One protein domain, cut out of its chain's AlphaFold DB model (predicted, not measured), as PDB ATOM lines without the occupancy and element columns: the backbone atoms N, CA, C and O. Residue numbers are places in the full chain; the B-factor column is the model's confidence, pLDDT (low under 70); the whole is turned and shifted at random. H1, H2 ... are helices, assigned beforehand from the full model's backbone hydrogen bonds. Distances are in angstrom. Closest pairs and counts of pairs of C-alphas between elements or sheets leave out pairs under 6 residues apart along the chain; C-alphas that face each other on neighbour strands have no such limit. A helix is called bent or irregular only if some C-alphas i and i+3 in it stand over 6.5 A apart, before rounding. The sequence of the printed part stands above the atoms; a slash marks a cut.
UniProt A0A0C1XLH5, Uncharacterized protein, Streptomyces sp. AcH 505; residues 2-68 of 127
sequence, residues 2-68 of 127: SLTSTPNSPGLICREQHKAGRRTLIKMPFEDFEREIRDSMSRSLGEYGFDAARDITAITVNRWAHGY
ATOM      1  N   SER A   2     166.310 121.268 135.086       70.31
ATOM      2  CA  SER A   2     165.148 120.603 135.702       70.31
ATOM      3  C   SER A   2     164.501 119.671 134.678       70.31
ATOM      4  O   SER A   2     164.230 120.115 133.567       70.31
ATOM      5  N   LEU A   3     164.237 118.414 135.047       79.62
ATOM      6  CA  LEU A   3     163.430 117.468 134.253       79.62
ATOM      7  C   LEU A   3     161.919 117.645 134.491       79.62
ATOM      8  O   LEU A   3     161.109 116.822 134.073       79.62
ATOM      9  N   THR A   4     161.535 118.723 135.171       86.00
ATOM     10  CA  THR A   4     160.143 119.053 135.454       86.00
ATOM     11  C   THR A   4     159.686 120.178 134.541       86.00
ATOM     12  O   THR A   4     160.273 121.261 134.539       86.00
ATOM     13  N   SER A   5     158.592 119.938 133.822       86.44
ATOM     14  CA  SER A   5     157.823 120.960 133.119       86.44
ATOM     15  C   SER A   5     156.405 120.979 133.675       86.44
ATOM     16  O   SER A   5     155.769 119.931 133.794       86.44
ATOM     17  N   THR A   6     155.908 122.170 134.006       90.44
ATOM     18  CA  THR A   6     154.552 122.374 134.529       90.44
ATOM     19  C   THR A   6     153.791 123.275 133.562       90.44
ATOM     20  O   THR A   6     153.786 124.493 133.750       90.44
ATOM     21  N   PRO A   7     153.163 122.720 132.506       90.88
ATOM     22  CA  PRO A   7     152.360 123.509 131.585       90.88
ATOM     23  C   PRO A   7     151.279 124.270 132.348       90.88
ATOM     24  O   PRO A   7     150.479 123.679 133.074       90.88
ATOM     25  N   ASN A   8     151.259 125.586 132.191       91.88
ATOM     26  CA  ASN A   8     150.316 126.472 132.852       91.88
ATOM     27  C   ASN A   8     149.947 127.638 131.921       91.88
ATOM     28  O   ASN A   8     150.351 127.682 130.760       91.88
ATOM     29  N   SER A   9     149.118 128.551 132.419       94.25
ATOM     30  CA  SER A   9     148.729 129.767 131.704       94.25
ATOM     31  C   SER A   9     148.755 130.930 132.694       94.25
ATOM     32  O   SER A   9     147.713 131.240 133.283       94.25
ATOM     33  N   PRO A  10     149.932 131.537 132.937       92.56
ATOM     34  CA  PRO A  10     150.094 132.588 133.936       92.56
ATOM     35  C   PRO A  10     149.087 133.729 133.743       92.56
ATOM     36  O   PRO A  10     148.743 134.080 132.617       92.56
ATOM     37  N   GLY A  11     148.600 134.294 134.848       92.69
ATOM     38  CA  GLY A  11     147.571 135.343 134.848       92.69
ATOM     39  C   GLY A  11     146.130 134.836 134.986       92.69
ATOM     40  O   GLY A  11     145.238 135.630 135.266       92.69
ATOM     41  N   LEU A  12     145.886 133.527 134.855       93.69
ATOM     42  CA  LEU A  12     144.609 132.911 135.231       93.69
ATOM     43  C   LEU A  12     144.624 132.449 136.696       93.69
ATOM     44  O   LEU A  12     145.686 132.180 137.254       93.69
ATOM     45  N   ILE A  13     143.445 132.264 137.296       93.19
ATOM     46  CA  ILE A  13     143.330 131.584 138.599       93.19
ATOM     47  C   ILE A  13     143.829 130.132 138.505       93.19
ATOM     48  O   ILE A  13     143.744 129.503 137.443       93.19
ATOM     49  N   CYS A  14     144.296 129.565 139.618       91.12
ATOM     50  CA  CYS A  14     144.916 128.238 139.711       91.12
ATOM     51  C   CYS A  14     144.114 127.140 138.988       91.12
ATOM     52  O   CYS A  14     144.658 126.398 138.166       91.12
ATOM     53  N   ARG A  15     142.791 127.078 139.201       91.25
ATOM     54  CA  ARG A  15     141.912 126.085 138.549       91.25
ATOM     55  C   ARG A  15     141.949 126.158 137.024       91.25
ATOM     56  O   ARG A  15     141.942 125.122 136.356       91.25
ATOM     57  N   GLU A  16     141.973 127.363 136.469       94.06
ATOM     58  CA  GLU A  16     142.015 127.560 135.022       94.06
ATOM     59  C   GLU A  16     143.411 127.276 134.462       94.06
ATOM     60  O   GLU A  16     143.519 126.675 133.391       94.06
ATOM     61  N   GLN A  17     144.474 127.572 135.218       93.94
ATOM     62  CA  GLN A  17     145.831 127.146 134.863       93.94
ATOM     63  C   GLN A  17     145.948 125.619 134.789       93.94
ATOM     64  O   GLN A  17     146.470 125.100 133.804       93.94
ATOM     65  N   HIS A  18     145.396 124.884 135.763       91.69
ATOM     66  CA  HIS A  18     145.379 123.415 135.744       91.69
ATOM     67  C   HIS A  18     144.624 122.864 134.526       91.69
ATOM     68  O   HIS A  18     145.077 121.922 133.873       91.69
ATOM     69  N   LYS A  19     143.471 123.456 134.181       93.19
ATOM     70  CA  LYS A  19     142.709 123.076 132.978       93.19
ATOM     71  C   LYS A  19     143.496 123.361 131.697       93.19
ATOM     72  O   LYS A  19     143.469 122.530 130.790       93.19
ATOM     73  N   ALA A  20     144.173 124.506 131.613       94.94
ATOM     74  CA  ALA A  20     145.014 124.865 130.475       94.94
ATOM     75  C   ALA A  20     146.190 123.888 130.327       94.94
ATOM     76  O   ALA A  20     146.339 123.280 129.270       94.94
ATOM     77  N   GLY A  21     146.932 123.640 131.408       93.69
ATOM     78  CA  GLY A  21     148.045 122.693 131.431       93.69
ATOM     79  C   GLY A  21     147.638 121.281 131.023       93.69
ATOM     80  O   GLY A  21     148.261 120.673 130.152       93.69
ATOM     81  N   ARG A  22     146.517 120.787 131.564       93.69
ATOM     82  CA  ARG A  22     145.941 119.494 131.168       93.69
ATOM     83  C   ARG A  22     145.623 119.435 129.674       93.69
ATOM     84  O   ARG A  22     145.922 118.433 129.032       93.69
ATOM     85  N   ARG A  23     145.015 120.485 129.108       93.81
ATOM     86  CA  ARG A  23     144.711 120.550 127.666       93.81
ATOM     87  C   ARG A  23     145.984 120.510 126.825       93.81
ATOM     88  O   ARG A  23     145.978 119.837 125.800       93.81
ATOM     89  N   THR A  24     147.046 121.189 127.256       93.44
ATOM     90  CA  THR A  24     148.357 121.135 126.597       93.44
ATOM     91  C   THR A  24     148.904 119.709 126.595       93.44
ATOM     92  O   THR A  24     149.190 119.174 125.530       93.44
ATOM     93  N   LEU A  25     148.961 119.053 127.758       92.62
ATOM     94  CA  LEU A  25     149.506 117.695 127.886       92.62
ATOM     95  C   LEU A  25     148.702 116.636 127.118       92.62
ATOM     96  O   LEU A  25     149.285 115.733 126.526       92.62
ATOM     97  N   ILE A  26     147.367 116.740 127.103       92.12
ATOM     98  CA  ILE A  26     146.500 115.803 126.367       92.12
ATOM     99  C   ILE A  26     146.696 115.924 124.853       92.12
ATOM    100  O   ILE A  26     146.588 114.927 124.146       92.12
ATOM    101  N   LYS A  27     146.967 117.133 124.354       93.81
ATOM    102  CA  LYS A  27     147.179 117.389 122.923       93.81
ATOM    103  C   LYS A  27     148.611 117.125 122.468       93.81
ATOM    104  O   LYS A  27     148.846 117.083 121.267       93.81
ATOM    105  N   MET A  28     149.550 116.985 123.402       94.69
ATOM    106  CA  MET A  28     150.956 116.794 123.080       94.69
ATOM    107  C   MET A  28     151.188 115.376 122.521       94.69
ATOM    108  O   MET A  28     150.884 114.381 123.205       94.69
ATOM    109  N   PRO A  29     151.704 115.264 121.285       96.75
ATOM    110  CA  PRO A  29     152.023 113.985 120.668       96.75
ATOM    111  C   PRO A  29     153.182 113.301 121.416       96.75
ATOM    112  O   PRO A  29     153.914 113.937 122.175       96.75
ATOM    113  N   PHE A  30     153.316 111.980 121.282       96.81
ATOM    114  CA  PHE A  30     154.343 111.223 122.016       96.81
ATOM    115  C   PHE A  30     155.762 111.651 121.613       96.81
ATOM    116  O   PHE A  30     156.644 111.748 122.458       96.81
ATOM    117  N   GLU A  31     155.939 111.963 120.337       97.81
ATOM    118  CA  GLU A  31     157.184 112.346 119.682       97.81
ATOM    119  C   GLU A  31     157.781 113.618 120.299       97.81
ATOM    120  O   GLU A  31     159.001 113.755 120.389       97.81
ATOM    121  N   ASP A  32     156.926 114.529 120.774       96.38
ATOM    122  CA  ASP A  32     157.369 115.707 121.517       96.38
ATOM    123  C   ASP A  32     157.955 115.314 122.873       96.38
ATOM    124  O   ASP A  32     159.050 115.756 123.209       96.38
ATOM    125  N   PHE A  33     157.297 114.426 123.626       95.06
ATOM    126  CA  PHE A  33     157.860 113.921 124.884       95.06
ATOM    127  C   PHE A  33     159.171 113.170 124.653       95.06
ATOM    128  O   PHE A  33     160.140 113.401 125.372       95.06
ATOM    129  N   GLU A  34     159.216 112.286 123.654       96.75
ATOM    130  CA  GLU A  34     160.419 111.519 123.336       96.75
ATOM    131  C   GLU A  34     161.598 112.437 123.004       96.75
ATOM    132  O   GLU A  34     162.680 112.270 123.574       96.75
ATOM    133  N   ARG A  35     161.396 113.425 122.125       96.56
ATOM    134  CA  ARG A  35     162.448 114.369 121.739       96.56
ATOM    135  C   ARG A  35     162.979 115.144 122.942       96.56
ATOM    136  O   ARG A  35     164.190 115.175 123.141       96.56
ATOM    137  N   GLU A  36     162.098 115.733 123.749       95.12
ATOM    138  CA  GLU A  36     162.518 116.557 124.890       95.12
ATOM    139  C   GLU A  36     163.206 115.726 125.985       95.12
ATOM    140  O   GLU A  36     164.176 116.192 126.587       95.12
ATOM    141  N   ILE A  37     162.765 114.483 126.228       95.06
ATOM    142  CA  ILE A  37     163.428 113.556 127.163       95.06
ATOM    143  C   ILE A  37     164.842 113.232 126.668       95.06
ATOM    144  O   ILE A  37     165.803 113.342 127.436       95.06
ATOM    145  N   ARG A  38     164.986 112.869 125.386       96.50
ATOM    146  CA  ARG A  38     166.284 112.538 124.778       96.50
ATOM    147  C   ARG A  38     167.243 113.726 124.798       96.50
ATOM    148  O   ARG A  38     168.393 113.544 125.200       96.50
ATOM    149  N   ASP A  39     166.787 114.921 124.415       95.88
ATOM    150  CA  ASP A  39     167.600 116.147 124.454       95.88
ATOM    151  C   ASP A  39     168.029 116.472 125.888       95.88
ATOM    152  O   ASP A  39     169.216 116.645 126.171       95.88
ATOM    153  N   SER A  40     167.076 116.456 126.824       94.94
ATOM    154  CA  SER A  40     167.333 116.812 128.217       94.94
ATOM    155  C   SER A  40     168.356 115.905 128.888       94.94
ATOM    156  O   SER A  40     169.258 116.384 129.585       94.94
ATOM    157  N   MET A  41     168.240 114.596 128.663       95.50
ATOM    158  CA  MET A  41     169.196 113.624 129.185       95.50
ATOM    159  C   MET A  41     170.553 113.744 128.490       95.50
ATOM    160  O   MET A  41     171.571 113.770 129.176       95.50
ATOM    161  N   SER A  42     170.584 113.901 127.162       96.25
ATOM    162  CA  SER A  42     171.835 114.046 126.400       96.25
ATOM    163  C   SER A  42     172.620 115.287 126.811       96.25
ATOM    164  O   SER A  42     173.825 115.213 127.019       96.25
ATOM    165  N   ARG A  43     171.950 116.422 127.024       94.94
ATOM    166  CA  ARG A  43     172.598 117.649 127.507       94.94
ATOM    167  C   ARG A  43     173.100 117.540 128.942       94.94
ATOM    168  O   ARG A  43     174.075 118.194 129.289       94.94
ATOM    169  N   SER A  44     172.425 116.751 129.776       94.69
ATOM    170  CA  SER A  44     172.785 116.603 131.191       94.69
ATOM    171  C   SER A  44     173.876 115.557 131.422       94.69
ATOM    172  O   SER A  44     174.657 115.693 132.358       94.69
ATOM    173  N   LEU A  45     173.909 114.502 130.605       95.94
ATOM    174  CA  LEU A  45     174.731 113.310 130.834       95.94
ATOM    175  C   LEU A  45     175.732 113.028 129.702       95.94
ATOM    176  O   LEU A  45     176.597 112.166 129.856       95.94
ATOM    177  N   GLY A  46     175.636 113.731 128.571       96.75
ATOM    178  CA  GLY A  46     176.424 113.455 127.367       96.75
ATOM    179  C   GLY A  46     177.929 113.629 127.560       96.75
ATOM    180  O   GLY A  46     178.697 112.786 127.104       96.75
ATOM    181  N   GLU A  47     178.363 114.645 128.314       97.06
ATOM    182  CA  GLU A  47     179.786 114.843 128.656       97.06
ATOM    183  C   GLU A  47     180.373 113.677 129.471       97.06
ATOM    184  O   GLU A  47     181.587 113.489 129.514       97.06
ATOM    185  N   TYR A  48     179.509 112.856 130.071       97.06
ATOM    186  CA  TYR A  48     179.873 111.670 130.839       97.06
ATOM    187  C   TYR A  48     179.675 110.364 130.049       97.06
ATOM    188  O   TYR A  48     179.719 109.281 130.631       97.06
ATOM    189  N   GLY A  49     179.472 110.443 128.728       97.50
ATOM    190  CA  GLY A  49     179.397 109.287 127.827       97.50
ATOM    191  C   GLY A  49     178.000 108.692 127.629       97.50
ATOM    192  O   GLY A  49     177.883 107.611 127.044       97.50
ATOM    193  N   PHE A  50     176.946 109.365 128.095       97.94
ATOM    194  CA  PHE A  50     175.569 108.971 127.794       97.94
ATOM    195  C   PHE A  50     175.232 109.236 126.324       97.94
ATOM    196  O   PHE A  50     175.465 110.329 125.808       97.94
ATOM    197  N   ASP A  51     174.630 108.250 125.670       97.88
ATOM    198  CA  ASP A  51     174.098 108.358 124.316       97.88
ATOM    199  C   ASP A  51     172.638 107.910 124.330       97.88
ATOM    200  O   ASP A  51     172.343 106.726 124.482       97.88
ATOM    201  N   ALA A  52     171.707 108.845 124.135       97.31
ATOM    202  CA  ALA A  52     170.281 108.548 124.171       97.31
ATOM    203  C   ALA A  52     169.853 107.462 123.166       97.31
ATOM    204  O   ALA A  52     168.898 106.737 123.443       97.31
ATOM    205  N   ALA A  53     170.508 107.344 122.005       97.00
ATOM    206  CA  ALA A  53     170.159 106.340 120.999       97.00
ATOM    207  C   ALA A  53     170.565 104.924 121.432       97.00
ATOM    208  O   ALA A  53     169.863 103.963 121.122       97.00
ATOM    209  N   ARG A  54     171.673 104.807 122.169       98.06
ATOM    210  CA  ARG A  54     172.195 103.539 122.692       98.06
ATOM    211  C   ARG A  54     171.596 103.166 124.048       98.06
ATOM    212  O   ARG A  54     171.292 102.001 124.278       98.06
ATOM    213  N   ASP A  55     171.449 104.142 124.941       98.12
ATOM    214  CA  ASP A  55     171.233 103.911 126.372       98.12
ATOM    215  C   ASP A  55     169.752 103.961 126.787       98.12
ATOM    216  O   ASP A  55     169.388 103.425 127.834       98.12
ATOM    217  N   ILE A  56     168.867 104.562 125.980       97.56
ATOM    218  CA  ILE A  56     167.421 104.546 126.244       97.56
ATOM    219  C   ILE A  56     166.786 103.349 125.539       97.56
ATOM    220  O   ILE A  56     166.582 103.365 124.327       97.56
ATOM    221  N   THR A  57     166.395 102.337 126.315       98.06
ATOM    222  CA  THR A  57     165.692 101.157 125.786       98.06
ATOM    223  C   THR A  57     164.251 101.461 125.377       98.06
ATOM    224  O   THR A  57     163.788 100.988 124.344       98.06
ATOM    225  N   ALA A  58     163.519 102.223 126.192       97.50
ATOM    226  CA  ALA A  58     162.124 102.562 125.937       97.50
ATOM    227  C   ALA A  58     161.709 103.818 126.707       97.50
ATOM    228  O   ALA A  58     162.254 104.124 127.768       97.50
ATOM    229  N   ILE A  59     160.691 104.508 126.194       97.12
ATOM    230  CA  ILE A  59     160.022 105.625 126.866       97.12
ATOM    231  C   ILE A  59     158.537 105.286 126.965       97.12
ATOM    232  O   ILE A  59     157.910 104.892 125.986       97.12
ATOM    233  N   THR A  60     157.959 105.440 128.155       97.12
ATOM    234  CA  THR A  60     156.516 105.288 128.387       97.12
ATOM    235  C   THR A  60     155.959 106.580 128.958       97.12
ATOM    236  O   THR A  60     156.455 107.086 129.962       97.12
ATOM    237  N   VAL A  61     154.903 107.103 128.334       94.75
ATOM    238  CA  VAL A  61     154.234 108.333 128.770       94.75
ATOM    239  C   VAL A  61     152.879 107.989 129.376       94.75
ATOM    240  O   VAL A  61     151.952 107.588 128.674       94.75
ATOM    241  N   ASN A  62     152.748 108.200 130.686       93.25
ATOM    242  CA  ASN A  62     151.487 108.028 131.400       93.25
ATOM    243  C   ASN A  62     150.733 109.364 131.483       93.25
ATOM    244  O   ASN A  62     151.148 110.277 132.199       93.25
ATOM    245  N   ARG A  63     149.607 109.489 130.771       90.50
ATOM    246  CA  ARG A  63     148.792 110.718 130.740       90.50
ATOM    247  C   ARG A  63     147.645 110.655 131.750       90.50
ATOM    248  O   ARG A  63     146.534 110.245 131.423       90.50
ATOM    249  N   TRP A  64     147.896 111.116 132.970       89.06
ATOM    250  CA  TRP A  64     146.890 111.162 134.036       89.06
ATOM    251  C   TRP A  64     146.135 112.497 134.041       89.06
ATOM    252  O   TRP A  64     146.463 113.414 134.789       89.06
ATOM    253  N   ALA A  65     145.105 112.615 133.198       82.12
ATOM    254  CA  ALA A  65     144.322 113.848 133.050       82.12
ATOM    255  C   ALA A  65     143.680 114.339 134.369       82.12
ATOM    256  O   ALA A  65     143.613 115.541 134.618       82.12
ATOM    257  N   HIS A  66     143.221 113.411 135.207       85.31
ATOM    258  CA  HIS A  66     142.573 113.671 136.496       85.31
ATOM    259  C   HIS A  66     143.179 112.771 137.583       85.31
ATOM    260  O   HIS A  66     142.461 112.115 138.325       85.31
ATOM    261  N   GLY A  67     144.515 112.674 137.610       83.94
ATOM    262  CA  GLY A  67     145.232 111.726 138.473       83.94
ATOM    263  C   GLY A  67     145.197 112.042 139.969       83.94
ATOM    264  O   GLY A  67     145.416 111.145 140.773       83.94
ATOM    265  N   TYR A  68     144.901 113.289 140.340       88.81
ATOM    266  CA  TYR A  68     144.834 113.734 141.729       88.81
ATOM    267  C   TYR A  68     143.568 114.551 141.982       88.81
ATOM    268  O   TYR A  68     143.089 115.265 141.093       88.81
TER     269      TYR A  68
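AT A GLANCE: This is residues 2 to 68 of the 127 residues of an uncharacterized protein of Streptomyces sp. AcH 505 (UniProt A0A0C1XLH5). Two helices, H1 and the longer H2, follow each other as the arms of a wide, open V, with a short helix, H3, packed on H2. The first stretch, residues 2 to 13, runs back from the far end of H1 into the mouth of the V, and the last, residues 56 to 68, runs from H3 back along the length of the model toward H1. The printed part has 67 residues with three named helices, in the order H1, H2, H3, and no named strand; its class is all helix. It is loose, with a radius of gyration of the C-alphas of 14.8 A, and a rod in outline, spanning 44 by 21 by 19 A.

HOW THE PARTS SIT: H2, residues 30 to 48, is the longest helix and has a kink of 37 degrees near residue 42. It is irregular: C-alphas 44 and 47 are 7.7 A apart. With residues 38 to 42 alone it only just touches H3, residues 52 to 55, with 3 pairs of C-alphas within 8 A. Their closest C-alphas, those of Arg 38 and Ala 52, are 5.7 A apart. H1, residues 14 to 27, is apart from H2 and from H3. In H1 every O i to N i+4 pair is within hydrogen-bond range, and in H2 13 of 15 are; H3 is too short for such a pair, and its one O i to N i+3 pair is not within range.

IN THESE COORDINATES: H2 measures 27.0 A from C-alpha 30 at (154.343, 111.223, 122.016) to C-alpha 48 at (179.873, 111.670, 130.839). H1 measures 20.1 A and begins with C-alpha 14 at (144.916, 128.238, 139.711). H3 measures 5.2 A and ends with C-alpha 55 at (171.233, 103.911, 126.372).

THE WHOLE: The two C-alphas farthest apart, those of Ile 13 and Gly 49, are 43.7 A apart. The printed part has no cut, and the links H1 to H2 and H2 to H3 are tight. The mean pLDDT of the printed part is 93.4, and no printed residue is under 70.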